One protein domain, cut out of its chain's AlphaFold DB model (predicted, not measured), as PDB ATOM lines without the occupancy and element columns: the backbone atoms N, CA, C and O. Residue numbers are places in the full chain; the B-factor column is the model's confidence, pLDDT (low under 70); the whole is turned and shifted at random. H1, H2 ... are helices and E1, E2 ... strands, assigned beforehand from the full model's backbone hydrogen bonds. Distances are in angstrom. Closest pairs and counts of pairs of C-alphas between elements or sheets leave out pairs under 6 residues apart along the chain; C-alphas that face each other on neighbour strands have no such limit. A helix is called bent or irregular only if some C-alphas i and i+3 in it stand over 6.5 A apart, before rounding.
ATOM      1  N   PHE A 191      29.505  12.476  49.808       91.44
ATOM      2  CA  PHE A 191      29.936  12.299  48.425       91.44
ATOM      3  C   PHE A 191      31.431  12.599  48.297       91.44
ATOM      4  O   PHE A 191      31.884  13.704  48.592       91.44
ATOM      5  N   GLU A 192      32.198  11.591  47.883       90.62
ATOM      6  CA  GLU A 192      33.659  11.675  47.804       90.62
ATOM      7  C   GLU A 192      34.109  12.424  46.546       90.62
ATOM      8  O   GLU A 192      33.925  11.945  45.422       90.62
ATOM      9  N   LEU A 193      34.742  13.579  46.747       89.44
ATOM     10  CA  LEU A 193      35.322  14.375  45.668       89.44
ATOM     11  C   LEU A 193      36.704  13.830  45.303       89.44
ATOM     12  O   LEU A 193      36.924  13.438  44.154       89.44
ATOM     13  N   SER A 194      37.582  13.704  46.306       85.25
ATOM     14  CA  SER A 194      38.965  13.250  46.128       85.25
ATOM     15  C   SER A 194      39.479  12.408  47.283       85.25
ATOM     16  O   SER A 194      39.062  12.570  48.429       85.25
ATOM     17  N   TYR A 195      40.419  11.516  46.970       84.06
ATOM     18  CA  TYR A 195      41.114  10.685  47.945       84.06
ATOM     19  C   TYR A 195      42.571  10.466  47.521       84.06
ATOM     20  O   TYR A 195      42.848   9.935  46.437       84.06
ATOM     21  N   TYR A 196      43.501  10.839  48.395       80.12
ATOM     22  CA  TYR A 196      44.939  10.729  48.171       80.12
ATOM     23  C   TYR A 196      45.609   9.982  49.319       80.12
ATOM     24  O   TYR A 196      45.302  10.213  50.485       80.12
ATOM     25  N   THR A 197      46.559   9.112  49.001       79.00
ATOM     26  CA  THR A 197      47.372   8.384  49.984       79.00
ATOM     27  C   THR A 197      48.762   8.989  50.063       79.00
ATOM     28  O   THR A 197      49.349   9.283  49.026       79.00
ATOM     29  N   LEU A 198      49.320   9.111  51.262       72.88
ATOM     30  CA  LEU A 198      50.694   9.553  51.482       72.88
ATOM     31  C   LEU A 198      51.619   8.336  51.525       72.88
ATOM     32  O   LEU A 198      51.828   7.763  52.588       72.88
ATOM     33  N   ALA A 199      52.159   7.929  50.380       68.94
ATOM     34  CA  ALA A 199      53.054   6.779  50.267       68.94
ATOM     35  C   ALA A 199      54.468   7.238  49.908       68.94
ATOM     36  O   ALA A 199      54.651   8.074  49.027       68.94
ATOM     37  N   ASN A 200      55.482   6.678  50.574       66.19
ATOM     38  CA  ASN A 200      56.884   7.050  50.353       66.19
ATOM     39  C   ASN A 200      57.108   8.569  50.366       66.19
ATOM     40  O   ASN A 200      57.871   9.079  49.555       66.19
ATOM     41  N   TRP A 201      56.492   9.276  51.318       64.94
ATOM     42  CA  TRP A 201      56.710  10.715  51.507       64.94
ATOM     43  C   TRP A 201      56.155  11.588  50.361       64.94
ATOM     44  O   TRP A 201      56.472  12.772  50.293       64.94
ATOM     45  N   HIS A 202      55.289  11.021  49.512       70.50
ATOM     46  CA  HIS A 202      54.591  11.693  48.416       70.50
ATOM     47  C   HIS A 202      53.100  11.358  48.434       70.50
ATOM     48  O   HIS A 202      52.707  10.222  48.721       70.50
ATOM     49  N   LEU A 203      52.244  12.310  48.079       71.62
ATOM     50  CA  LEU A 203      50.865  11.992  47.770       71.62
ATOM     51  C   LEU A 203      50.763  11.302  46.427       71.62
ATOM     52  O   LEU A 203      51.301  11.711  45.397       71.62
ATOM     53  N   GLN A 204      49.951  10.268  46.452       76.56
ATOM     54  CA  GLN A 204      49.577   9.501  45.295       76.56
ATOM     55  C   GLN A 204      48.062   9.475  45.239       76.56
ATOM     56  O   GLN A 204      47.371   9.379  46.259       76.56
ATOM     57  N   ARG A 205      47.527   9.574  44.025       73.75
ATOM     58  CA  ARG A 205      46.128   9.220  43.825       73.75
ATOM     59  C   ARG A 205      45.958   7.755  44.154       73.75
ATOM     60  O   ARG A 205      46.767   6.930  43.745       73.75
ATOM     61  N   SER A 206      44.877   7.445  44.851       71.12
ATOM     62  CA  SER A 206      44.462   6.057  44.944       71.12
ATOM     63  C   SER A 206      44.000   5.562  43.573       71.12
ATOM     64  O   SER A 206      43.337   6.292  42.841       71.12
ATOM     65  N   ASP A 207      44.249   4.286  43.276       71.94
ATOM     66  CA  ASP A 207      43.613   3.577  42.152       71.94
ATOM     67  C   ASP A 207      42.082   3.503  42.294       71.94
ATOM     68  O   ASP A 207      41.364   3.056  41.396       71.94
ATOM     69  N   LYS A 208      41.556   3.866  43.468       73.00
ATOM     70  CA  LYS A 208      40.128   3.920  43.723       73.00
ATOM     71  C   LYS A 208      39.500   5.054  42.921       73.00
ATOM     72  O   LYS A 208      39.787   6.228  43.129       73.00
ATOM     73  N   LYS A 209      38.511   4.681  42.118       83.50
ATOM     74  CA  LYS A 209      37.627   5.640  41.470       83.50
ATOM     75  C   LYS A 209      36.728   6.340  42.489       83.50
ATOM     76  O   LYS A 209      35.931   5.654  43.150       83.50
ATOM     77  N   THR A 210      36.841   7.659  42.600       88.06
ATOM     78  CA  THR A 210      36.030   8.477  43.521       88.06
ATOM     79  C   THR A 210      34.572   8.552  43.062       88.06
ATOM     80  O   THR A 210      34.227   8.106  41.960       88.06
ATOM     81  N   ASP A 211      33.687   9.078  43.911       93.38
ATOM     82  CA  ASP A 211      32.283   9.284  43.538       93.38
ATOM     83  C   ASP A 211      32.161  10.342  42.425       93.38
ATOM     84  O   ASP A 211      31.389  10.140  41.485       93.38
ATOM     85  N   LEU A 212      32.987  11.396  42.456       93.69
ATOM     86  CA  LEU A 212      33.075  12.416  41.401       93.69
ATOM     87  C   LEU A 212      33.450  11.820  40.032       93.69
ATOM     88  O   LEU A 212      32.760  12.047  39.036       93.69
ATOM     89  N   GLN A 213      34.468  10.958  39.990       91.94
ATOM     90  CA  GLN A 213      34.888  10.294  38.752       91.94
ATOM     91  C   GLN A 213      33.801   9.382  38.175       91.94
ATOM     92  O   GLN A 213      33.633   9.287  36.960       91.94
ATOM     93  N   ARG A 214      33.046   8.689  39.036       94.25
ATOM     94  CA  ARG A 214      31.901   7.868  38.610       94.25
ATOM     95  C   ARG A 214      30.746   8.739  38.119       94.25
ATOM     96  O   ARG A 214      30.078   8.365  37.156       94.25
ATOM     97  N   LEU A 215      30.511   9.888  38.752       96.19
ATOM     98  CA  LEU A 215      29.486  10.844  38.341       96.19
ATOM     99  C   LEU A 215      29.753  11.386  36.932       96.19
ATOM    100  O   LEU A 215      28.828  11.416  36.123       96.19
ATOM    101  N   HIS A 216      31.004  11.718  36.606       93.31
ATOM    102  CA  HIS A 216      31.395  12.130  35.253       93.31
ATOM    103  C   HIS A 216      30.976  11.096  34.187       93.31
ATOM    104  O   HIS A 216      30.381  11.433  33.161       93.31
ATOM    105  N   GLU A 217      31.187   9.804  34.450       93.25
ATOM    106  CA  GLU A 217      30.761   8.735  33.534       93.25
ATOM    107  C   GLU A 217      29.244   8.617  33.408       93.25
ATOM    108  O   GLU A 217      28.726   8.325  32.326       93.25
ATOM    109  N   ILE A 218      28.519   8.830  34.507       94.56
ATOM    110  CA  ILE A 218      27.055   8.835  34.507       94.56
ATOM    111  C   ILE A 218      26.533  10.004  33.666       94.56
ATOM    112  O   ILE A 218      25.621   9.807  32.866       94.56
ATOM    113  N   ILE A 219      27.128  11.191  33.778       94.06
ATOM    114  CA  ILE A 219      26.736  12.364  32.984       94.06
ATOM    115  C   ILE A 219      26.980  12.120  31.490       94.06
ATOM    116  O   ILE A 219      26.103  12.395  30.674       94.06
ATOM    117  N   ASN A 220      28.103  11.502  31.116       92.06
ATOM    118  CA  ASN A 220      28.357  11.122  29.720       92.06
ATOM    119  C   ASN A 220      27.340  10.089  29.189       92.06
ATOM    120  O   ASN A 220      26.949  10.132  28.018       92.06
ATOM    121  N   LYS A 221      26.836   9.193  30.049       91.94
ATOM    122  CA  LYS A 221      25.704   8.314  29.700       91.94
ATOM    123  C   LYS A 221      24.401   9.091  29.525       91.94
ATOM    124  O   LYS A 221      23.639   8.765  28.623       91.94
ATOM    125  N   LEU A 222      24.139  10.104  30.353       90.88
ATOM    126  CA  LEU A 222      22.938  10.938  30.234       90.88
ATOM    127  C   LEU A 222      22.921  11.751  28.936       90.88
ATOM    128  O   LEU A 222      21.861  11.839  28.324       90.88
ATOM    129  N   LYS A 223      24.080  12.248  28.481       89.06
ATOM    130  CA  LYS A 223      24.239  12.921  27.175       89.06
ATOM    131  C   LYS A 223      23.940  12.013  25.977       89.06
ATOM    132  O   LYS A 223      23.535  12.492  24.932       89.06
ATOM    133  N   SER A 224      24.191  10.707  26.106       82.88
ATOM    134  CA  SER A 224      24.044   9.736  25.008       82.88
ATOM    135  C   SER A 224      22.734   8.944  25.047       82.88
ATOM    136  O   SER A 224      22.405   8.243  24.090       82.88
ATOM    137  N   LYS A 225      21.982   9.003  26.152       74.81
ATOM    138  CA  LYS A 225      20.761   8.214  26.366       74.81
ATOM    139  C   LYS A 225      19.624   9.082  26.901       74.81
ATOM    140  O   LYS A 225      19.188   8.887  28.036       74.81
ATOM    141  N   ASN A 226      19.077   9.946  26.050       70.38
ATOM    142  CA  ASN A 226      17.917  10.776  26.387       70.38
ATOM    143  C   ASN A 226      16.700   9.906  26.760       70.38
ATOM    144  O   ASN A 226      16.375   8.958  26.037       70.38
ATOM    145  N   PRO A 227      16.007  10.164  27.884       77.50
ATOM    146  CA  PRO A 227      14.657   9.653  28.103       77.50
ATOM    147  C   PRO A 227      13.737  10.045  26.938       77.50
ATOM    148  O   PRO A 227      13.983  11.024  26.247       77.50
ATOM    149  N   TYR A 228      12.658   9.291  26.714       72.94
ATOM    150  CA  TYR A 228      11.682   9.670  25.688       72.94
ATOM    151  C   TYR A 228      10.959  10.952  26.126       72.94
ATOM    152  O   TYR A 228      10.168  10.908  27.078       72.94
ATOM    153  N   TYR A 229      11.252  12.060  25.450       74.50
ATOM    154  CA  TYR A 229      10.649  13.378  25.637       74.50
ATOM    155  C   TYR A 229       9.906  13.810  24.366       74.50
ATOM    156  O   TYR A 229      10.104  13.237  23.302       74.50
ATOM    157  N   SER A 230       9.011  14.792  24.489       73.81
ATOM    158  CA  SER A 230       8.581  15.603  23.343       73.81
ATOM    159  C   SER A 230       9.707  16.559  22.941       73.81
ATOM    160  O   SER A 230      10.435  16.984  23.834       73.81
ATOM    161  N   ASP A 231       9.777  16.998  21.685       72.12
ATOM    162  CA  ASP A 231      10.869  17.837  21.148       72.12
ATOM    163  C   ASP A 231      11.253  19.029  22.053       72.12
ATOM    164  O   ASP A 231      12.417  19.217  22.400       72.12
ATOM    165  N   ALA A 232      10.270  19.792  22.546       73.50
ATOM    166  CA  ALA A 232      10.521  20.924  23.450       73.50
ATOM    167  C   ALA A 232      11.052  20.510  24.843       73.50
ATOM    168  O   ALA A 232      11.813  21.235  25.478       73.50
ATOM    169  N   ALA A 233      10.649  19.338  25.337       78.06
ATOM    170  CA  ALA A 233      11.121  18.802  26.615       78.06
ATOM    171  C   ALA A 233      12.498  18.133  26.481       78.06
ATOM    172  O   ALA A 233      13.240  18.069  27.460       78.06
ATOM    173  N   GLU A 234      12.844  17.665  25.279       82.12
ATOM    174  CA  GLU A 234      14.161  17.124  24.960       82.12
ATOM    175  C   GLU A 234      15.223  18.225  24.985       82.12
ATOM    176  O   GLU A 234      16.208  18.078  25.702       82.12
ATOM    177  N   GLN A 235      14.971  19.371  24.343       83.56
ATOM    178  CA  GLN A 235      15.878  20.528  24.400       83.56
ATOM    179  C   GLN A 235      16.141  20.986  25.842       83.56
ATOM    180  O   GLN A 235      17.288  21.139  26.258       83.56
ATOM    181  N   CYS A 236      15.084  21.110  26.651       85.25
ATOM    182  CA  CYS A 236      15.211  21.457  28.068       85.25
ATOM    183  C   CYS A 236      16.024  20.411  28.861       85.25
ATOM    184  O   CYS A 236      16.783  20.760  29.770       85.25
ATOM    185  N   TYR A 237      15.892  19.122  28.525       89.81
ATOM    186  CA  TYR A 237      16.703  18.061  29.122       89.81
ATOM    187  C   TYR A 237      18.180  18.155  28.719       89.81
ATOM    188  O   TYR A 237      19.064  18.009  29.566       89.81
ATOM    189  N   GLU A 238      18.462  18.411  27.447       89.50
ATOM    190  CA  GLU A 238      19.828  18.536  26.945       89.50
ATOM    191  C   GLU A 238      20.550  19.728  27.571       89.50
ATOM    192  O   GLU A 238      21.691  19.588  28.015       89.50
ATOM    193  N   GLU A 239      19.871  20.872  27.695       90.94
ATOM    194  CA  GLU A 239      20.411  22.066  28.348       90.94
ATOM    195  C   GLU A 239      20.786  21.799  29.805       90.94
ATOM    196  O   GLU A 239      21.928  22.046  30.196       90.94
ATOM    197  N   LYS A 240      19.884  21.218  30.610       93.38
ATOM    198  CA  LYS A 240      20.199  20.941  32.023       93.38
ATOM    199  C   LYS A 240      21.301  19.895  32.189       93.38
ATOM    200  O   LYS A 240      22.128  20.029  33.090       93.38
ATOM    201  N   VAL A 241      21.374  18.875  31.323       94.06
ATOM    202  CA  VAL A 241      22.475  17.892  31.342       94.06
ATOM    203  C   VAL A 241      23.796  18.541  30.927       94.06
ATOM    204  O   VAL A 241      24.830  18.245  31.528       94.06
ATOM    205  N   LYS A 242      23.779  19.455  29.951       94.19
ATOM    206  CA  LYS A 242      24.954  20.238  29.548       94.19
ATOM    207  C   LYS A 242      25.436  21.136  30.686       94.19
ATOM    208  O   LYS A 242      26.627  21.118  30.983       94.19
ATOM    209  N   SER A 243      24.531  21.843  31.363       95.00
ATOM    210  CA  SER A 243      24.855  22.645  32.549       95.00
ATOM    211  C   SER A 243      25.424  21.792  33.680       95.00
ATOM    212  O   SER A 243      26.441  22.155  34.256       95.00
ATOM    213  N   LEU A 244      24.830  20.627  33.968       95.69
ATOM    214  CA  LEU A 244      25.358  19.712  34.984       95.69
ATOM    215  C   LEU A 244      26.753  19.198  34.620       95.69
ATOM    216  O   LEU A 244      27.617  19.117  35.488       95.69
ATOM    217  N   SER A 245      26.984  18.873  33.348       95.31
ATOM    218  CA  SER A 245      28.314  18.489  32.878       95.31
ATOM    219  C   SER A 245      29.319  19.610  33.054       95.31
ATOM    220  O   SER A 245      30.410  19.338  33.525       95.31
ATOM    221  N   TRP A 246      28.958  20.846  32.706       94.81
ATOM    222  CA  TRP A 246      29.837  21.996  32.883       94.81
ATOM    223  C   TRP A 246      30.195  22.192  34.362       94.81
ATOM    224  O   TRP A 246      31.371  22.273  34.683       94.81
ATOM    225  N   VAL A 247      29.220  22.131  35.277       93.75
ATOM    226  CA  VAL A 247      29.490  22.211  36.725       93.75
ATOM    227  C   VAL A 247      30.425  21.085  37.181       93.75
ATOM    228  O   VAL A 247      31.381  21.320  37.913       93.75
ATOM    229  N   VAL A 248      30.187  19.842  36.764       93.94
ATOM    230  CA  VAL A 248      31.032  18.722  37.206       93.94
ATOM    231  C   VAL A 248      32.435  18.790  36.606       93.94
ATOM    232  O   VAL A 248      33.401  18.545  37.323       93.94
ATOM    233  N   ASP A 249      32.556  19.128  35.326       90.62
ATOM    234  CA  ASP A 249      33.818  19.071  34.590       90.62
ATOM    235  C   ASP A 249      34.666  20.331  34.800       90.62
ATOM    236  O   ASP A 249      35.852  20.226  35.117       90.62
ATOM    237  N   GLU A 250      34.063  21.511  34.672       87.50
ATOM    238  CA  GLU A 250      34.785  22.783  34.720       87.50
ATOM    239  C   GLU A 250      35.002  23.291  36.146       87.50
ATOM    240  O   GLU A 250      36.058  23.855  36.424       87.50
ATOM    241  N   GLU A 251      34.064  23.032  37.064       88.94
ATOM    242  CA  GLU A 251      34.179  23.483  38.456       88.94
ATOM    243  C   GLU A 251      34.776  22.383  39.347       88.94
ATOM    244  O   GLU A 251      35.901  22.494  39.842       88.94
ATOM    245  N   PHE A 252      34.060  21.267  39.535       90.06
ATOM    246  CA  PHE A 252      34.444  20.257  40.530       90.06
ATOM    247  C   PHE A 252      35.664  19.431  40.119       90.06
ATOM    248  O   PHE A 252      36.583  19.240  40.916       90.06
ATOM    249  N   LYS A 253      35.712  18.918  38.890       87.31
ATOM    250  CA  LYS A 253      36.822  18.075  38.432       87.31
ATOM    251  C   LYS A 253      38.119  18.871  38.336       87.31
ATOM    252  O   LYS A 253      39.146  18.413  38.832       87.31
ATOM    253  N   ASN A 254      38.078  20.082  37.789       82.12
ATOM    254  CA  ASN A 254      39.246  20.964  37.770       82.12
ATOM    255  C   ASN A 254      39.714  21.356  39.179       82.12
ATOM    256  O   ASN A 254      40.914  21.529  39.399       82.12
ATOM    257  N   ALA A 255      38.800  21.489  40.143       79.62
ATOM    258  CA  ALA A 255      39.154  21.764  41.531       79.62
ATOM    259  C   ALA A 255      39.801  20.555  42.221       79.62
ATOM    260  O   ALA A 255      40.871  20.686  42.813       79.62
ATOM    261  N   TYR A 256      39.167  19.385  42.133       82.25
ATOM    262  CA  TYR A 256      39.455  18.254  43.016       82.25
ATOM    263  C   TYR A 256      40.185  17.104  42.317       82.25
ATOM    264  O   TYR A 256      40.940  16.383  42.957       82.25
ATOM    265  N   GLU A 257      40.080  16.954  41.001       78.62
ATOM    266  CA  GLU A 257      40.852  15.976  40.230       78.62
ATOM    267  C   GLU A 257      42.124  16.592  39.625       78.62
ATOM    268  O   GLU A 257      42.509  16.260  38.498       78.62
ATOM    269  N   LYS A 258      42.873  17.398  40.388       73.50
ATOM    270  CA  LYS A 258      44.271  17.755  40.061       73.50
ATOM    271  C   LYS A 258      45.256  16.697  40.560       73.50
ATOM    272  O   LYS A 258      44.955  15.935  41.488       73.50
ATOM    273  N   LEU A 259      46.382  16.537  39.862       72.56
ATOM    274  CA  LEU A 259      47.436  15.610  40.281       72.56
ATOM    275  C   LEU A 259      48.110  16.181  41.535       72.56
ATOM    276  O   LEU A 259      48.573  17.321  41.484       72.56
ATOM    277  N   PRO A 260      48.182  15.423  42.642       70.50
ATOM    278  CA  PRO A 260      48.672  15.954  43.909       70.50
ATOM    279  C   PRO A 260      50.132  16.427  43.825       70.50
ATOM    280  O   PRO A 260      50.495  17.402  44.473       70.50
ATOM    281  N   GLN A 261      50.940  15.829  42.942       73.00
ATOM    282  CA  GLN A 261      52.346  16.195  42.733       73.00
ATOM    283  C   GLN A 261      52.530  17.635  42.235       73.00
ATOM    284  O   GLN A 261      53.504  18.292  42.592       73.00
ATOM    285  N   VAL A 262      51.593  18.156  41.436       71.75
ATOM    286  CA  VAL A 262      51.650  19.548  40.951       71.75
ATOM    287  C   VAL A 262      51.556  20.518  42.131       71.75
ATOM    288  O   VAL A 262      52.260  21.525  42.190       71.75
ATOM    289  N   CYS A 263      50.710  20.185  43.098       68.62
ATOM    290  CA  CYS A 263      50.476  20.986  44.287       68.62
ATOM    291  C   CYS A 263      51.623  20.847  45.298       68.62
ATOM    292  O   CYS A 263      52.064  21.859  45.846       68.62
ATOM    293  N   GLU A 264      52.177  19.637  45.465       71.62
ATOM    294  CA  GLU A 264      53.419  19.415  46.226       71.62
ATOM    295  C   GLU A 264      54.543  20.315  45.726       71.62
ATOM    296  O   GLU A 264      55.150  21.051  46.504       71.62
ATOM    297  N   MET A 265      54.803  20.292  44.415       73.75
ATOM    298  CA  MET A 265      55.889  21.061  43.809       73.75
ATOM    299  C   MET A 265      55.713  22.567  44.013       73.75
ATOM    300  O   MET A 265      56.682  23.255  44.347       73.75
ATOM    301  N   ALA A 266      54.493  23.083  43.850       73.56
ATOM    302  CA  ALA A 266      54.199  24.497  44.058       73.56
ATOM    303  C   ALA A 266      54.486  24.930  45.508       73.56
ATOM    304  O   ALA A 266      55.167  25.937  45.733       73.56
ATOM    305  N   HIS A 267      54.041  24.146  46.495       72.38
ATOM    306  CA  HIS A 267      54.235  24.477  47.906       72.38
ATOM    307  C   HIS A 267      55.692  24.283  48.366       72.38
ATOM    308  O   HIS A 267      56.215  25.104  49.123       72.38
ATOM    309  N   ILE A 268      56.400  23.260  47.870       75.25
ATOM    310  CA  ILE A 268      57.841  23.080  48.128       75.25
ATOM    311  C   ILE A 268      58.633  24.272  47.579       75.25
ATOM    312  O   ILE A 268      59.488  24.817  48.276       75.25
ATOM    313  N   THR A 269      58.317  24.720  46.361       77.50
ATOM    314  CA  THR A 269      58.987  25.864  45.723       77.50
ATOM    315  C   THR A 269      58.800  27.146  46.536       77.50
ATOM    316  O   THR A 269      59.774  27.856  46.785       77.50
ATOM    317  N   LYS A 270      57.579  27.407  47.026       77.94
ATOM    318  CA  LYS A 270      57.258  28.571  47.873       77.94
ATOM    319  C   LYS A 270      58.097  28.620  49.157       77.94
ATOM    320  O   LYS A 270      58.445  29.699  49.622       77.94
ATOM    321  N   ASN A 271      58.462  27.459  49.700       76.19
ATOM    322  CA  ASN A 271      59.144  27.329  50.988       76.19
ATOM    323  C   ASN A 271      60.632  26.956  50.879       76.19
ATOM    324  O   ASN A 271      61.299  26.724  51.893       76.19
ATOM    325  N   ILE A 272      61.184  26.901  49.664       80.31
ATOM    326  CA  ILE A 272      62.524  26.355  49.414       80.31
ATOM    327  C   ILE A 272      63.629  27.129  50.148       80.31
ATOM    328  O   ILE A 272      64.609  26.542  50.601       80.31
ATOM    329  N   THR A 273      63.460  28.440  50.316       80.75
ATOM    330  CA  THR A 273      64.424  29.316  50.998       80.75
ATOM    331  C   THR A 273      64.476  29.066  52.506       80.75
ATOM    332  O   THR A 273      65.538  29.199  53.107       80.75
ATOM    333  N   GLU A 274      63.356  28.684  53.123       80.31
ATOM    334  CA  GLU A 274      63.301  28.309  54.541       80.31
ATOM    335  C   GLU A 274      63.867  26.906  54.757       80.31
ATOM    336  O   GLU A 274      64.639  26.687  55.688       80.31
ATOM    337  N   LEU A 275      63.557  25.975  53.849       76.88
ATOM    338  CA  LEU A 275      64.094  24.614  53.877       76.88
ATOM    339  C   LEU A 275      65.623  24.596  53.764       76.88
ATOM    340  O   LEU A 275      66.276  23.855  54.490       76.88
ATOM    341  N   LYS A 276      66.207  25.463  52.926       79.31
ATOM    342  CA  LYS A 276      67.668  25.606  52.773       79.31
ATOM    343  C   LYS A 276      68.400  26.054  54.045       79.31
ATOM    344  O   LYS A 276      69.615  25.904  54.107       79.31
ATOM    345  N   LYS A 277      67.699  26.628  55.028       83.81
ATOM    346  CA  LYS A 277      68.290  27.120  56.287       83.81
ATOM    347  C   LYS A 277      68.280  26.077  57.406       83.81
ATOM    348  O   LYS A 277      68.848  26.330  58.465       83.81
ATOM    349  N   LEU A 278      67.618  24.939  57.203       80.50
ATOM    350  CA  LEU A 278      67.505  23.890  58.210       80.50
ATOM    351  C   LEU A 278      68.687  22.912  58.130       80.50
ATOM    352  O   LEU A 278      69.171  22.627  57.032       80.50
ATOM    353  N   PRO A 279      69.131  22.344  59.266       80.94
ATOM    354  CA  PRO A 279      70.041  21.203  59.263       80.94
ATOM    355  C   PRO A 279      69.452  20.040  58.457       80.94
ATOM    356  O   PRO A 279      68.251  19.788  58.510       80.94
ATOM    357  N   GLU A 280      70.293  19.278  57.758       73.44
ATOM    358  CA  GLU A 280      69.864  18.226  56.820       73.44
ATOM    359  C   GLU A 280      68.917  17.177  57.440       73.44
ATOM    360  O   GLU A 280      67.963  16.724  56.804       73.44
ATOM    361  N   LYS A 281      69.115  16.859  58.727       72.94
ATOM    362  CA  LYS A 281      68.240  15.977  59.518       72.94
ATOM    363  C   LYS A 281      66.813  16.522  59.707       72.94
ATOM    364  O   LYS A 281      65.868  15.739  59.768       72.94
ATOM    365  N   ASP A 282      66.653  17.843  59.737       72.31
ATOM    366  CA  ASP A 282      65.388  18.538  59.998       72.31
ATOM    367  C   ASP A 282      64.678  18.935  58.691       72.31
ATOM    368  O   ASP A 282      63.458  19.117  58.679       72.31
ATOM    369  N   ILE A 283      65.406  18.988  57.564       69.44
ATOM    370  CA  ILE A 283      64.840  19.218  56.222       69.44
ATOM    371  C   ILE A 283      63.771  18.169  55.899       69.44
ATOM    372  O   ILE A 283      62.688  18.526  55.439       69.44
ATOM    373  N   LYS A 284      64.035  16.884  56.179       64.56
ATOM    374  CA  LYS A 284      63.087  15.789  55.904       64.56
ATOM    375  C   LYS A 284      61.797  15.896  56.725       64.56
ATOM    376  O   LYS A 284      60.713  15.695  56.183       64.56
ATOM    377  N   VAL A 285      61.903  16.237  58.010       64.38
ATOM    378  CA  VAL A 285      60.739  16.411  58.900       64.38
ATOM    379  C   VAL A 285      59.945  17.665  58.516       64.38
ATOM    380  O   VAL A 285      58.718  17.629  58.457       64.38
ATOM    381  N   SER A 286      60.632  18.757  58.178       67.62
ATOM    382  CA  SER A 286      60.013  20.009  57.729       67.62
ATOM    383  C   SER A 286      59.315  19.865  56.373       67.62
ATOM    384  O   SER A 286      58.205  20.364  56.206       67.62
ATOM    385  N   LEU A 287      59.904  19.123  55.425       67.50
ATOM    386  CA  LEU A 287      59.260  18.765  54.155       67.50
ATOM    387  C   LEU A 287      57.960  17.991  54.386       67.50
ATOM    388  O   LEU A 287      56.955  18.335  53.780       67.50
ATOM    389  N   LEU A 288      57.949  17.007  55.293       63.69
ATOM    390  CA  LEU A 288      56.738  16.251  55.642       63.69
ATOM    391  C   LEU A 288      55.628  17.137  56.212       63.69
ATOM    392  O   LEU A 288      54.491  17.059  55.752       63.69
ATOM    393  N   VAL A 289      55.950  17.974  57.203       65.75
ATOM    394  CA  VAL A 289      54.973  18.885  57.823       65.75
ATOM    395  C   VAL A 289      54.442  19.875  56.791       65.75
ATOM    396  O   VAL A 289      53.246  20.122  56.744       65.75
ATOM    397  N   ARG A 290      55.299  20.396  55.908       68.50
ATOM    398  CA  ARG A 290      54.881  21.338  54.860       68.50
ATOM    399  C   ARG A 290      54.080  20.682  53.753       68.50
ATOM    400  O   ARG A 290      53.140  21.290  53.280       68.50
ATOM    401  N   ILE A 291      54.405  19.454  53.362       64.75
ATOM    402  CA  ILE A 291      53.583  18.665  52.442       64.75
ATOM    403  C   ILE A 291      52.199  18.454  53.074       64.75
ATOM    404  O   ILE A 291      51.203  18.748  52.432       64.75
ATOM    405  N   GLN A 292      52.120  18.079  54.358       61.28
ATOM    406  CA  GLN A 292      50.848  17.989  55.092       61.28
ATOM    407  C   GLN A 292      50.083  19.325  55.153       61.28
ATOM    408  O   GLN A 292      48.887  19.336  54.880       61.28
ATOM    409  N   ASN A 293      50.756  20.445  55.429       64.81
ATOM    410  CA  ASN A 293      50.132  21.775  55.473       64.81
ATOM    411  C   ASN A 293      49.711  22.273  54.076       64.81
ATOM    412  O   ASN A 293      48.668  22.902  53.935       64.81
ATOM    413  N   ALA A 294      50.461  21.941  53.019       63.69
ATOM    414  CA  ALA A 294      50.079  22.200  51.628       63.69
ATOM    415  C   ALA A 294      48.741  21.543  51.272       63.69
ATOM    416  O   ALA A 294      48.036  22.011  50.381       63.69
ATOM    417  N   TYR A 295      48.399  20.446  51.956       63.84
ATOM    418  CA  TYR A 295      47.129  19.751  51.778       63.84
ATOM    419  C   TYR A 295      45.964  20.383  52.517       63.84
ATOM    420  O   TYR A 295      44.841  20.300  52.026       63.84
ATOM    421  N   GLU A 296      46.229  21.050  53.637       59.03
ATOM    422  CA  GLU A 296      45.262  21.951  54.263       59.03
ATOM    423  C   GLU A 296      45.002  23.144  53.318       59.03
ATOM    424  O   GLU A 296      43.850  23.435  53.005       59.03
ATOM    425  N   GLU A 297      46.046  23.720  52.707       58.47
ATOM    426  CA  GLU A 297      45.927  24.796  51.699       58.47
ATOM    427  C   GLU A 297      45.308  24.336  50.358       58.47
ATOM    428  O   GLU A 297      44.703  25.130  49.645       58.47
ATOM    429  N   LEU A 298      45.386  23.051  49.981       55.91
ATOM    430  CA  LEU A 298      44.732  22.522  48.767       55.91
ATOM    431  C   LEU A 298      43.201  22.580  48.821       55.91
ATOM    432  O   LEU A 298      42.535  22.401  47.799       55.91
ATOM    433  N   THR A 299      42.655  22.850  50.003       53.59
ATOM    434  CA  THR A 299      41.228  23.103  50.208       53.59
ATOM    435  C   THR A 299      40.842  24.574  50.166       53.59
ATOM    436  O   THR A 299      39.651  24.876  50.149       53.59
ATOM    437  N   ASP A 300      41.814  25.471  49.963       51.06
ATOM    438  CA  ASP A 300      41.594  26.892  49.675       51.06
ATOM    439  C   ASP A 300      41.145  27.153  48.231       51.06
ATOM    440  O   ASP A 300      41.242  28.275  47.726       51.06
ATOM    441  N   ASN A 301      40.535  26.175  47.553       60.56
ATOM    442  CA  ASN A 301      39.581  26.542  46.515       60.56
ATOM    443  C   ASN A 301      38.321  27.099  47.190       60.56
ATOM    444  O   ASN A 301      37.252  26.532  47.049       60.56
ATOM    445  N   ILE A 302      38.451  28.199  47.944       63.81
ATOM    446  CA  ILE A 302      37.374  28.834  48.716       63.81
ATOM    447  C   ILE A 302      36.173  29.098  47.806       63.81
ATOM    448  O   ILE A 302      35.038  29.063  48.262       63.81
ATOM    449  N   ILE A 303      36.427  29.305  46.510       78.19
ATOM    450  CA  ILE A 303      35.425  29.564  45.486       78.19
ATOM    451  C   ILE A 303      34.392  28.435  45.424       78.19
ATOM    452  O   ILE A 303      33.221  28.731  45.606       78.19
ATOM    453  N   ILE A 304      34.764  27.156  45.255       84.12
ATOM    454  CA  ILE A 304      33.753  26.089  45.082       84.12
ATOM    455  C   ILE A 304      32.903  25.885  46.350       84.12
ATOM    456  O   ILE A 304      31.678  25.989  46.255       84.12
ATOM    457  N   PRO A 305      33.482  25.631  47.542       82.44
ATOM    458  CA  PRO A 305      32.767  25.677  48.809       82.44
ATOM    459  C   PRO A 305      31.875  26.911  48.971       82.44
ATOM    460  O   PRO A 305      30.726  26.765  49.387       82.44
ATOM    461  N   LYS A 306      32.347  28.105  48.590       85.19
ATOM    462  CA  LYS A 306      31.561  29.340  48.648       85.19
ATOM    463  C   LYS A 306      30.385  29.331  47.669       85.19
ATOM    464  O   LYS A 306      29.275  29.588  48.110       85.19
ATOM    465  N   MET A 307      30.576  28.958  46.404       88.62
ATOM    466  CA  MET A 307      29.499  28.840  45.404       88.62
ATOM    467  C   MET A 307      28.418  27.852  45.868       88.62
ATOM    468  O   MET A 307      27.216  28.111  45.746       88.62
ATOM    469  N   VAL A 308      28.833  26.719  46.452       86.94
ATOM    470  CA  VAL A 308      27.911  25.734  47.038       86.94
ATOM    471  C   VAL A 308      27.161  26.331  48.232       86.94
ATOM    472  O   VAL A 308      25.935  26.226  48.281       86.94
ATOM    473  N   ALA A 309      27.855  26.996  49.161       86.12
ATOM    474  CA  ALA A 309      27.252  27.633  50.335       86.12
ATOM    475  C   ALA A 309      26.283  28.777  49.960       86.12
ATOM    476  O   ALA A 309      25.178  28.899  50.504       86.12
ATOM    477  N   GLU A 310      26.648  29.592  48.972       91.62
ATOM    478  CA  GLU A 310      25.828  30.684  48.438       91.62
ATOM    479  C   GLU A 310      24.624  30.142  47.650       91.62
ATOM    480  O   GLU A 310      23.555  30.760  47.630       91.62
ATOM    481  N   GLY A 311      24.703  28.898  47.172       90.75
ATOM    482  CA  GLY A 311      23.598  28.175  46.550       90.75
ATOM    483  C   GLY A 311      23.496  28.390  45.047       90.75
ATOM    484  O   GLY A 311      22.403  28.260  44.493       90.75
ATOM    485  N   GLU A 312      24.610  28.694  44.383       93.50
ATOM    486  CA  GLU A 312      24.655  28.953  42.938       93.50
ATOM    487  C   GLU A 312      24.077  27.793  42.115       93.50
ATOM    488  O   GLU A 312      23.379  27.998  41.120       93.50
ATOM    489  N   PHE A 313      24.284  26.558  42.577       94.50
ATOM    490  CA  PHE A 313      23.856  25.347  41.875       94.50
ATOM    491  C   PHE A 313      22.468  24.832  42.283       94.50
ATOM    492  O   PHE A 313      21.997  23.846  41.714       94.50
ATOM    493  N   VAL A 314      21.784  25.473  43.242       94.69
ATOM    494  CA  VAL A 314      20.507  24.971  43.790       94.69
ATOM    495  C   VAL A 314      19.437  24.884  42.704       94.69
ATOM    496  O   VAL A 314      18.817  23.836  42.542       94.69
ATOM    497  N   LYS A 315      19.270  25.941  41.895       95.31
ATOM    498  CA  LYS A 315      18.280  25.960  40.801       95.31
ATOM    499  C   LYS A 315      18.529  24.855  39.776       95.31
ATOM    500  O   LYS A 315      17.585  24.217  39.315       95.31
ATOM    501  N   LEU A 316      19.797  24.614  39.437       94.56
ATOM    502  CA  LEU A 316      20.174  23.528  38.537       94.56
ATOM    503  C   LEU A 316      19.815  22.174  39.157       94.56
ATOM    504  O   LEU A 316      19.163  21.364  38.501       94.56
ATOM    505  N   ALA A 317      20.179  21.944  40.420       93.62
ATOM    506  CA  ALA A 317      19.877  20.698  41.117       93.62
ATOM    507  C   ALA A 317      18.365  20.422  41.216       93.62
ATOM    508  O   ALA A 317      17.931  19.287  41.020       93.62
ATOM    509  N   GLU A 318      17.556  21.455  41.459       93.62
ATOM    510  CA  GLU A 318      16.093  21.357  41.544       93.62
ATOM    511  C   GLU A 318      15.395  21.173  40.189       93.62
ATOM    512  O   GLU A 318      14.254  20.714  40.153       93.62
ATOM    513  N   SER A 319      16.068  21.477  39.074       93.31
ATOM    514  CA  SER A 319      15.510  21.300  37.722       93.31
ATOM    515  C   SER A 319      15.399  19.831  37.279       93.31
ATOM    516  O   SER A 319      14.721  19.517  36.294       93.31
ATOM    517  N   PHE A 320      16.059  18.914  37.993       93.25
ATOM    518  CA  PHE A 320      16.021  17.483  37.708       93.25
ATOM    519  C   PHE A 320      14.862  16.777  38.418       93.25
ATOM    520  O   PHE A 320      14.510  17.050  39.563       93.25
ATOM    521  N   SER A 321      14.305  15.787  37.733       88.88
ATOM    522  CA  SER A 321      13.206  14.937  38.174       88.88
ATOM    523  C   SER A 321      13.597  13.460  38.110       88.88
ATOM    524  O   SER A 321      14.525  13.063  37.410       88.88
ATOM    525  N   ASP A 322      12.834  12.596  38.779       85.19
ATOM    526  CA  ASP A 322      13.066  11.144  38.722       85.19
ATOM    527  C   ASP A 322      13.006  10.561  37.303       85.19
ATOM    528  O   ASP A 322      13.638   9.537  37.021       85.19
ATOM    529  N   TYR A 323      12.238  11.190  36.410       85.62
ATOM    530  CA  TYR A 323      12.080  10.732  35.034       85.62
ATOM    531  C   TYR A 323      13.365  10.915  34.214       85.62
ATOM    532  O   TYR A 323      13.684  10.045  33.399       85.62
ATOM    533  N   ASP A 324      14.152  11.952  34.519       89.25
ATOM    534  CA  ASP A 324      15.439  12.241  33.869       89.25
ATOM    535  C   ASP A 324      16.438  11.092  34.013       89.25
ATOM    536  O   ASP A 324      17.277  10.860  33.148       89.25
ATOM    537  N   PHE A 325      16.309  10.310  35.085       90.62
ATOM    538  CA  PHE A 325      17.240   9.236  35.414       90.62
ATOM    539  C   PHE A 325      16.699   7.837  35.094       90.62
ATOM    540  O   PHE A 325      17.319   6.834  35.448       90.62
ATOM    541  N   LYS A 326      15.545   7.727  34.422       86.75
ATOM    542  CA  LYS A 326      14.835   6.451  34.211       86.75
ATOM    543  C   LYS A 326      15.667   5.387  33.478       86.75
ATOM    544  O   LYS A 326      15.445   4.197  33.694       86.75
ATOM    545  N   ARG A 327      16.605   5.799  32.617       85.94
ATOM    546  CA  ARG A 327      17.479   4.901  31.835       85.94
ATOM    547  C   ARG A 327      18.759   4.474  32.570       85.94
ATOM    548  O   ARG A 327      19.480   3.618  32.061       85.94
ATOM    549  N   LEU A 328      19.033   5.037  33.747       89.00
ATOM    550  CA  LEU A 328      20.182   4.682  34.577       89.00
ATOM    551  C   LEU A 328      19.886   3.458  35.462       89.00
ATOM    552  O   LEU A 328      18.750   3.225  35.905       89.00
ATOM    553  N   LYS A 329      20.931   2.688  35.785       89.50
ATOM    554  CA  LYS A 329      20.865   1.624  36.800       89.50
ATOM    555  C   LYS A 329      20.582   2.231  38.177       89.50
ATOM    556  O   LYS A 329      20.880   3.396  38.413       89.50
ATOM    557  N   ASN A 330      20.028   1.445  39.104       84.56
ATOM    558  CA  ASN A 330      19.708   1.939  40.454       84.56
ATOM    559  C   ASN A 330      20.926   2.596  41.128       84.56
ATOM    560  O   ASN A 330      20.808   3.699  41.632       84.56
ATOM    561  N   GLU A 331      22.103   1.972  41.073       86.69
ATOM    562  CA  GLU A 331      23.332   2.505  41.689       86.69
ATOM    563  C   GLU A 331      23.768   3.847  41.089       86.69
ATOM    564  O   GLU A 331      24.175   4.750  41.815       86.69
ATOM    565  N   GLU A 332      23.632   3.995  39.771       92.19
ATOM    566  CA  GLU A 332      23.932   5.237  39.057       92.19
ATOM    567  C   GLU A 332      22.933   6.339  39.443       92.19
ATOM    568  O   GLU A 332      23.335   7.473  39.698       92.19
ATOM    569  N   ARG A 333      21.640   5.993  39.551       91.50
ATOM    570  CA  ARG A 333      20.588   6.910  40.016       91.50
ATOM    571  C   ARG A 333      20.837   7.395  41.434       91.50
ATOM    572  O   ARG A 333      20.714   8.587  41.688       91.50
ATOM    573  N   GLU A 334      21.179   6.489  42.343       89.56
ATOM    574  CA  GLU A 334      21.471   6.848  43.730       89.56
ATOM    575  C   GLU A 334      22.689   7.771  43.818       89.56
ATOM    576  O   GLU A 334      22.674   8.728  44.586       89.56
ATOM    577  N   LEU A 335      23.735   7.535  43.015       93.25
ATOM    578  CA  LEU A 335      24.936   8.368  43.038       93.25
ATOM    579  C   LEU A 335      24.670   9.801  42.550       93.25
ATOM    580  O   LEU A 335      25.022  10.751  43.247       93.25
ATOM    581  N   ILE A 336      24.018   9.966  41.392       95.62
ATOM    582  CA  ILE A 336      23.721  11.304  40.857       95.62
ATOM    583  C   ILE A 336      22.727  12.063  41.738       95.62
ATOM    584  O   ILE A 336      22.937  13.237  42.028       95.62
ATOM    585  N   LYS A 337      21.684  11.390  42.240       94.00
ATOM    586  CA  LYS A 337      20.719  12.006  43.157       94.00
ATOM    587  C   LYS A 337      21.376  12.474  44.445       94.00
ATOM    588  O   LYS A 337      21.012  13.530  44.945       94.00
ATOM    589  N   ARG A 338      22.351  11.721  44.959       94.00
ATOM    590  CA  ARG A 338      23.113  12.108  46.147       94.00
ATOM    591  C   ARG A 338      23.898  13.395  45.926       94.00
ATOM    592  O   ARG A 338      23.833  14.283  46.765       94.00
ATOM    593  N   PHE A 339      24.586  13.515  44.791       96.19
ATOM    594  CA  PHE A 339      25.308  14.737  44.435       96.19
ATOM    595  C   PHE A 339      24.366  15.942  44.306       96.19
ATOM    596  O   PHE A 339      24.570  16.962  44.961       96.19
ATOM    597  N   LEU A 340      23.285  15.802  43.530       95.69
ATOM    598  CA  LEU A 340      22.291  16.866  43.348       95.69
ATOM    599  C   LEU A 340      21.627  17.261  44.672       95.69
ATOM    600  O   LEU A 340      21.399  18.441  44.922       95.69
ATOM    601  N   TYR A 341      21.349  16.287  45.540       93.38
ATOM    602  CA  TYR A 341      20.832  16.539  46.879       93.38
ATOM    603  C   TYR A 341      21.801  17.394  47.704       93.38
ATOM    604  O   TYR A 341      21.381  18.404  48.261       93.38
ATOM    605  N   LEU A 342      23.090  17.042  47.735       94.44
ATOM    606  CA  LEU A 342      24.108  17.792  48.476       94.44
ATOM    607  C   LEU A 342      24.273  19.227  47.956       94.44
ATOM    608  O   LEU A 342      24.405  20.147  48.759       94.44
ATOM    609  N   LEU A 343      24.184  19.442  46.638       94.81
ATOM    610  CA  LEU A 343      24.141  20.792  46.065       94.81
ATOM    611  C   LEU A 343      22.894  21.565  46.511       94.81
ATOM    612  O   LEU A 343      22.993  22.723  46.912       94.81
ATOM    613  N   LYS A 344      21.722  20.921  46.483       93.31
ATOM    614  CA  LYS A 344      20.448  21.530  46.884       93.31
ATOM    615  C   LYS A 344      20.468  22.016  48.335       93.31
ATOM    616  O   LYS A 344      19.925  23.079  48.624       93.31
ATOM    617  N   ILE A 345      21.075  21.248  49.236       90.75
ATOM    618  CA  ILE A 345      21.146  21.594  50.663       90.75
ATOM    619  C   ILE A 345      22.374  22.421  51.036       90.75
ATOM    620  O   ILE A 345      22.592  22.642  52.223       90.75
ATOM    621  N   LYS A 346      23.168  22.865  50.049       93.06
ATOM    622  CA  LYS A 346      24.369  23.679  50.278       93.06
ATOM    623  C   LYS A 346      25.357  22.974  51.216       93.06
ATOM    624  O   LYS A 346      25.817  23.543  52.201       93.06
ATOM    625  N   ALA A 347      25.607  21.694  50.939       90.94
ATOM    626  CA  ALA A 347      26.460  20.843  51.761       90.94
ATOM    627  C   ALA A 347      27.856  21.449  51.962       90.94
ATOM    628  O   ALA A 347      28.419  22.053  51.048       90.94
ATOM    629  N   ALA A 348      28.428  21.229  53.145       88.62
ATOM    630  CA  ALA A 348      29.797  21.620  53.433       88.62
ATOM    631  C   ALA A 348      30.769  20.767  52.608       88.62
ATOM    632  O   ALA A 348      30.518  19.585  52.350       88.62
ATOM    633  N   ILE A 349      31.885  21.369  52.205       87.50
ATOM    634  CA  ILE A 349      33.009  20.659  51.597       87.50
ATOM    635  C   ILE A 349      34.138  20.680  52.613       87.50
ATOM    636  O   ILE A 349      34.679  21.739  52.913       87.50
ATOM    637  N   GLU A 350      34.461  19.511  53.159       80.50
ATOM    638  CA  GLU A 350      35.408  19.370  54.263       80.50
ATOM    639  C   GLU A 350      36.579  18.479  53.824       80.50
ATOM    640  O   GLU A 350      36.356  17.337  53.393       80.50
ATOM    641  N   PRO A 351      37.833  18.954  53.926       77.56
ATOM    642  CA  PRO A 351      38.972  18.055  53.967       77.56
ATOM    643  C   PRO A 351      39.049  17.318  55.291       77.56
ATOM    644  O   PRO A 351      38.809  17.870  56.363       77.56
ATOM    645  N   LYS A 352      39.544  16.092  55.219       76.81
ATOM    646  CA  LYS A 352      40.037  15.359  56.371       76.81
ATOM    647  C   LYS A 352      41.430  14.834  56.072       76.81
ATOM    648  O   LYS A 352      41.650  14.076  55.128       76.81
ATOM    649  N   VAL A 353      42.376  15.269  56.899       73.31
ATOM    650  CA  VAL A 353      43.791  14.907  56.814       73.31
ATOM    651  C   VAL A 353      44.107  13.933  57.939       73.31
ATOM    652  O   VAL A 353      43.929  14.237  59.117       73.31
ATOM    653  N   VAL A 354      44.605  12.756  57.582       70.75
ATOM    654  CA  VAL A 354      45.058  11.742  58.534       70.75
ATOM    655  C   VAL A 354      46.553  11.554  58.352       70.75
ATOM    656  O   VAL A 354      47.010  11.034  57.339       70.75
ATOM    657  N   LYS A 355      47.331  12.003  59.342       65.81
ATOM    658  CA  LYS A 355      48.803  12.062  59.260       65.81
ATOM    659  C   LYS A 355      49.462  10.689  59.223       65.81
ATOM    660  O   LYS A 355      50.451  10.498  58.525       65.81
ATOM    661  N   SER A 356      48.906   9.744  59.965       62.84
ATOM    662  CA  SER A 356      49.329   8.354  59.970       62.84
ATOM    663  C   SER A 356      48.102   7.497  60.183       62.84
ATOM    664  O   SER A 356      47.271   7.787  61.044       62.84
ATOM    665  N   SER A 357      47.968   6.474  59.355       59.59
ATOM    666  CA  SER A 357      46.863   5.547  59.423       59.59
ATOM    667  C   SER A 357      47.410   4.142  59.563       59.59
ATOM    668  O   SER A 357      48.102   3.638  58.677       59.59
ATOM    669  N   GLU A 358      47.038   3.469  60.649       55.44
ATOM    670  CA  GLU A 358      47.263   2.027  60.807       55.44
ATOM    671  C   GLU A 358      46.697   1.240  59.616       55.44
ATOM    672  O   GLU A 358      47.211   0.189  59.253       55.44
ATOM    673  N   LEU A 359      45.666   1.790  58.963       52.75
ATOM    674  CA  LEU A 359      45.035   1.222  57.779       52.75
ATOM    675  C   LEU A 359      45.974   1.171  56.574       52.75
ATOM    676  O   LEU A 359      45.909   0.233  55.789       52.75
ATOM    677  N   LEU A 360      46.866   2.149  56.430       62.66
ATOM    678  CA  LEU A 360      47.795   2.242  55.305       62.66
ATOM    679  C   LEU A 360      49.229   1.885  55.728       62.66
ATOM    680  O   LEU A 360      50.183   2.412  55.161       62.66
ATOM    681  N   ASN A 361      49.402   1.000  56.716       64.00
ATOM    682  CA  ASN A 361      50.710   0.615  57.268       64.00
ATOM    683  C   ASN A 361      51.522   1.820  57.784       64.00
ATOM    684  O   ASN A 361      52.718   1.935  57.527       64.00
ATOM    685  N   GLY A 362      50.858   2.750  58.474       67.19
ATOM    686  CA  GLY A 362      51.468   3.965  59.017       67.19
ATOM    687  C   GLY A 362      51.495   5.146  58.044       67.19
ATOM    688  O   GLY A 362      51.750   6.271  58.474       67.19
ATOM    689  N   ASN A 363      51.165   4.931  56.767       72.19
ATOM    690  CA  ASN A 363      51.024   6.004  55.786       72.19
ATOM    691  C   ASN A 363      49.808   6.892  56.095       72.19
ATOM    692  O   ASN A 363      48.777   6.425  56.585       72.19
ATOM    693  N   GLY A 364      49.923   8.182  55.796       73.12
ATOM    694  CA  GLY A 364      48.818   9.134  55.908       73.12
ATOM    695  C   GLY A 364      47.868   9.099  54.706       73.12
ATOM    696  O   GLY A 364      48.121   8.421  53.709       73.12
ATOM    697  N   TYR A 365      46.776   9.855  54.774       77.00
ATOM    698  CA  TYR A 365      45.887  10.111  53.641       77.00
ATOM    699  C   TYR A 365      45.138  11.438  53.788       77.00
ATOM    700  O   TYR A 365      45.036  11.997  54.880       77.00
ATOM    701  N   VAL A 366      44.606  11.923  52.669       77.12
ATOM    702  CA  VAL A 366      43.745  13.105  52.584       77.12
ATOM    703  C   VAL A 366      42.475  12.716  51.840       77.12
ATOM    704  O   VAL A 366      42.543  12.176  50.734       77.12
ATOM    705  N   GLU A 367      41.321  12.989  52.436       81.38
ATOM    706  CA  GLU A 367      40.010  12.819  51.808       81.38
ATOM    707  C   GLU A 367      39.283  14.164  51.734       81.38
ATOM    708  O   GLU A 367      39.308  14.934  52.688       81.38
ATOM    709  N   ILE A 368      38.657  14.461  50.592       83.88
ATOM    710  CA  ILE A 368      37.833  15.661  50.397       83.88
ATOM    711  C   ILE A 368      36.416  15.196  50.099       83.88
ATOM    712  O   ILE A 368      36.176  14.463  49.132       83.88
ATOM    713  N   MET A 369      35.478  15.611  50.945       87.88
ATOM    714  CA  MET A 369      34.114  15.098  50.950       87.88
ATOM    715  C   MET A 369      33.124  16.256  50.926       87.88
ATOM    716  O   MET A 369      33.271  17.221  51.672       87.88
ATOM    717  N   MET A 370      32.072  16.129  50.120       91.31
ATOM    718  CA  MET A 370      30.843  16.873  50.381       91.31
ATOM    719  C   MET A 370      30.082  16.149  51.488       91.31
ATOM    720  O   MET A 370      29.832  14.942  51.384       91.31
ATOM    721  N   LYS A 371      29.693  16.887  52.522       89.12
ATOM    722  CA  LYS A 371      28.990  16.375  53.694       89.12
ATOM    723  C   LYS A 371      27.805  17.273  54.003       89.12
ATOM    724  O   LYS A 371      27.932  18.489  54.129       89.12
ATOM    725  N   GLY A 372      26.635  16.669  54.136       87.19
ATOM    726  CA  GLY A 372      25.424  17.404  54.464       87.19
ATOM    727  C   GLY A 372      24.449  16.572  55.273       87.19
ATOM    728  O   GLY A 372      24.495  15.340  55.269       87.19
TER     729      GLY A 372
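AT A GLANCE: This is residues 191 to 372 of the 645 residues of an uncharacterized protein of Methanophagales archaeon (UniProt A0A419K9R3). The model is a long rod: a four-stranded sheet near mid-length, with helices reaching past it at both ends, the hairpin of H1 and H2 with H6, H7 and H8 at one end and the pair H3 and H4 at the other. H2, H3, H4, H5 and H8 are on one face of the sheet, two layers in all, one of strands and one of helices. The printed part has 182 residues, with four named strands and eight named helices in the order E1, E2, H1 to H8, E3, E4; the sheet, E2 - E1 - E4 - E3, is all antiparallel, and the class is mixed. The whole is loose, with a radius of gyration of the C-alphas of 19.7 A and spans of 71 by 31 by 26 A.

HOW THE PARTS SIT: Begin at E1, residues 191 to 199, an inner strand; it forms a hairpin with E2, residues 202 to 205, where N 197 and O 204 are 2.9 A apart, within hydrogen-bond range. On E4, residues 364 to 372, O 370 is 2.9 A from N 191 of E1; E4 forms a hairpin with E3, residues 348 to 354, with N 352 and O 367 at 2.8 A. H1, residues 211 to 224, and H2, residues 231 to 256, form a helical hairpin, touching at a shallow tilt of 26 degrees, opposite ways; their closest C-alphas are those of Ile 219 and Ser 245, 6.3 A. H3, residues 260 to 275, is irregular, with C-alphas 270 and 273 7.9 A apart; it touches H4, residues 280 to 297, closest at the C-alphas of Leu 275 and Ile 283, 5.9 A. H4 has a height over the sheet of 11.2 A and runs along E4, at 10 degrees on the local plane. H5, residues 303 to 310, only just touches residues 251 to 255 of H2, with 3 pairs of C-alphas within 8 A, the closest those of Glu 251 and Ile 304, 7.1 A. H6, residues 314 to 318, touches residues 340 to 344 of H8, residues 330 to 344, closest at the C-alphas of Val 314 and Lys 344, 4.6 A. H7, residues 322 to 325, is close to H8 but not clearly touching, with the C-alphas of Phe 325 and Arg 333 closest, 6.1 A. Every O i to N i+4 pair is within hydrogen-bond range in H5, H6 and H8, against 9 of 10 in H1, 19 of 22 in H2, 10 of 12 in H3 and 12 of 14 in H4; H7 is too short for one.

IN THESE COORDINATES: Find C-alpha 191 at (29.936, 12.299, 48.425); from there E1 runs 23.8 A. C-alpha 231 at (10.869, 17.837, 21.148) begins H2, 36.0 A long; H4 measures 25.3 A, and E4 runs 24.9 A to C-alpha 372 at (25.424, 17.404, 54.464).

THE WHOLE: The C-alphas farthest apart, those of Ser 230 and Pro 279, are 71.4 A apart. The printed part has no cut and no long link. Look for pLDDT under 70 at residues 199 to 201, 263, 283 to 302 and 355 to 362.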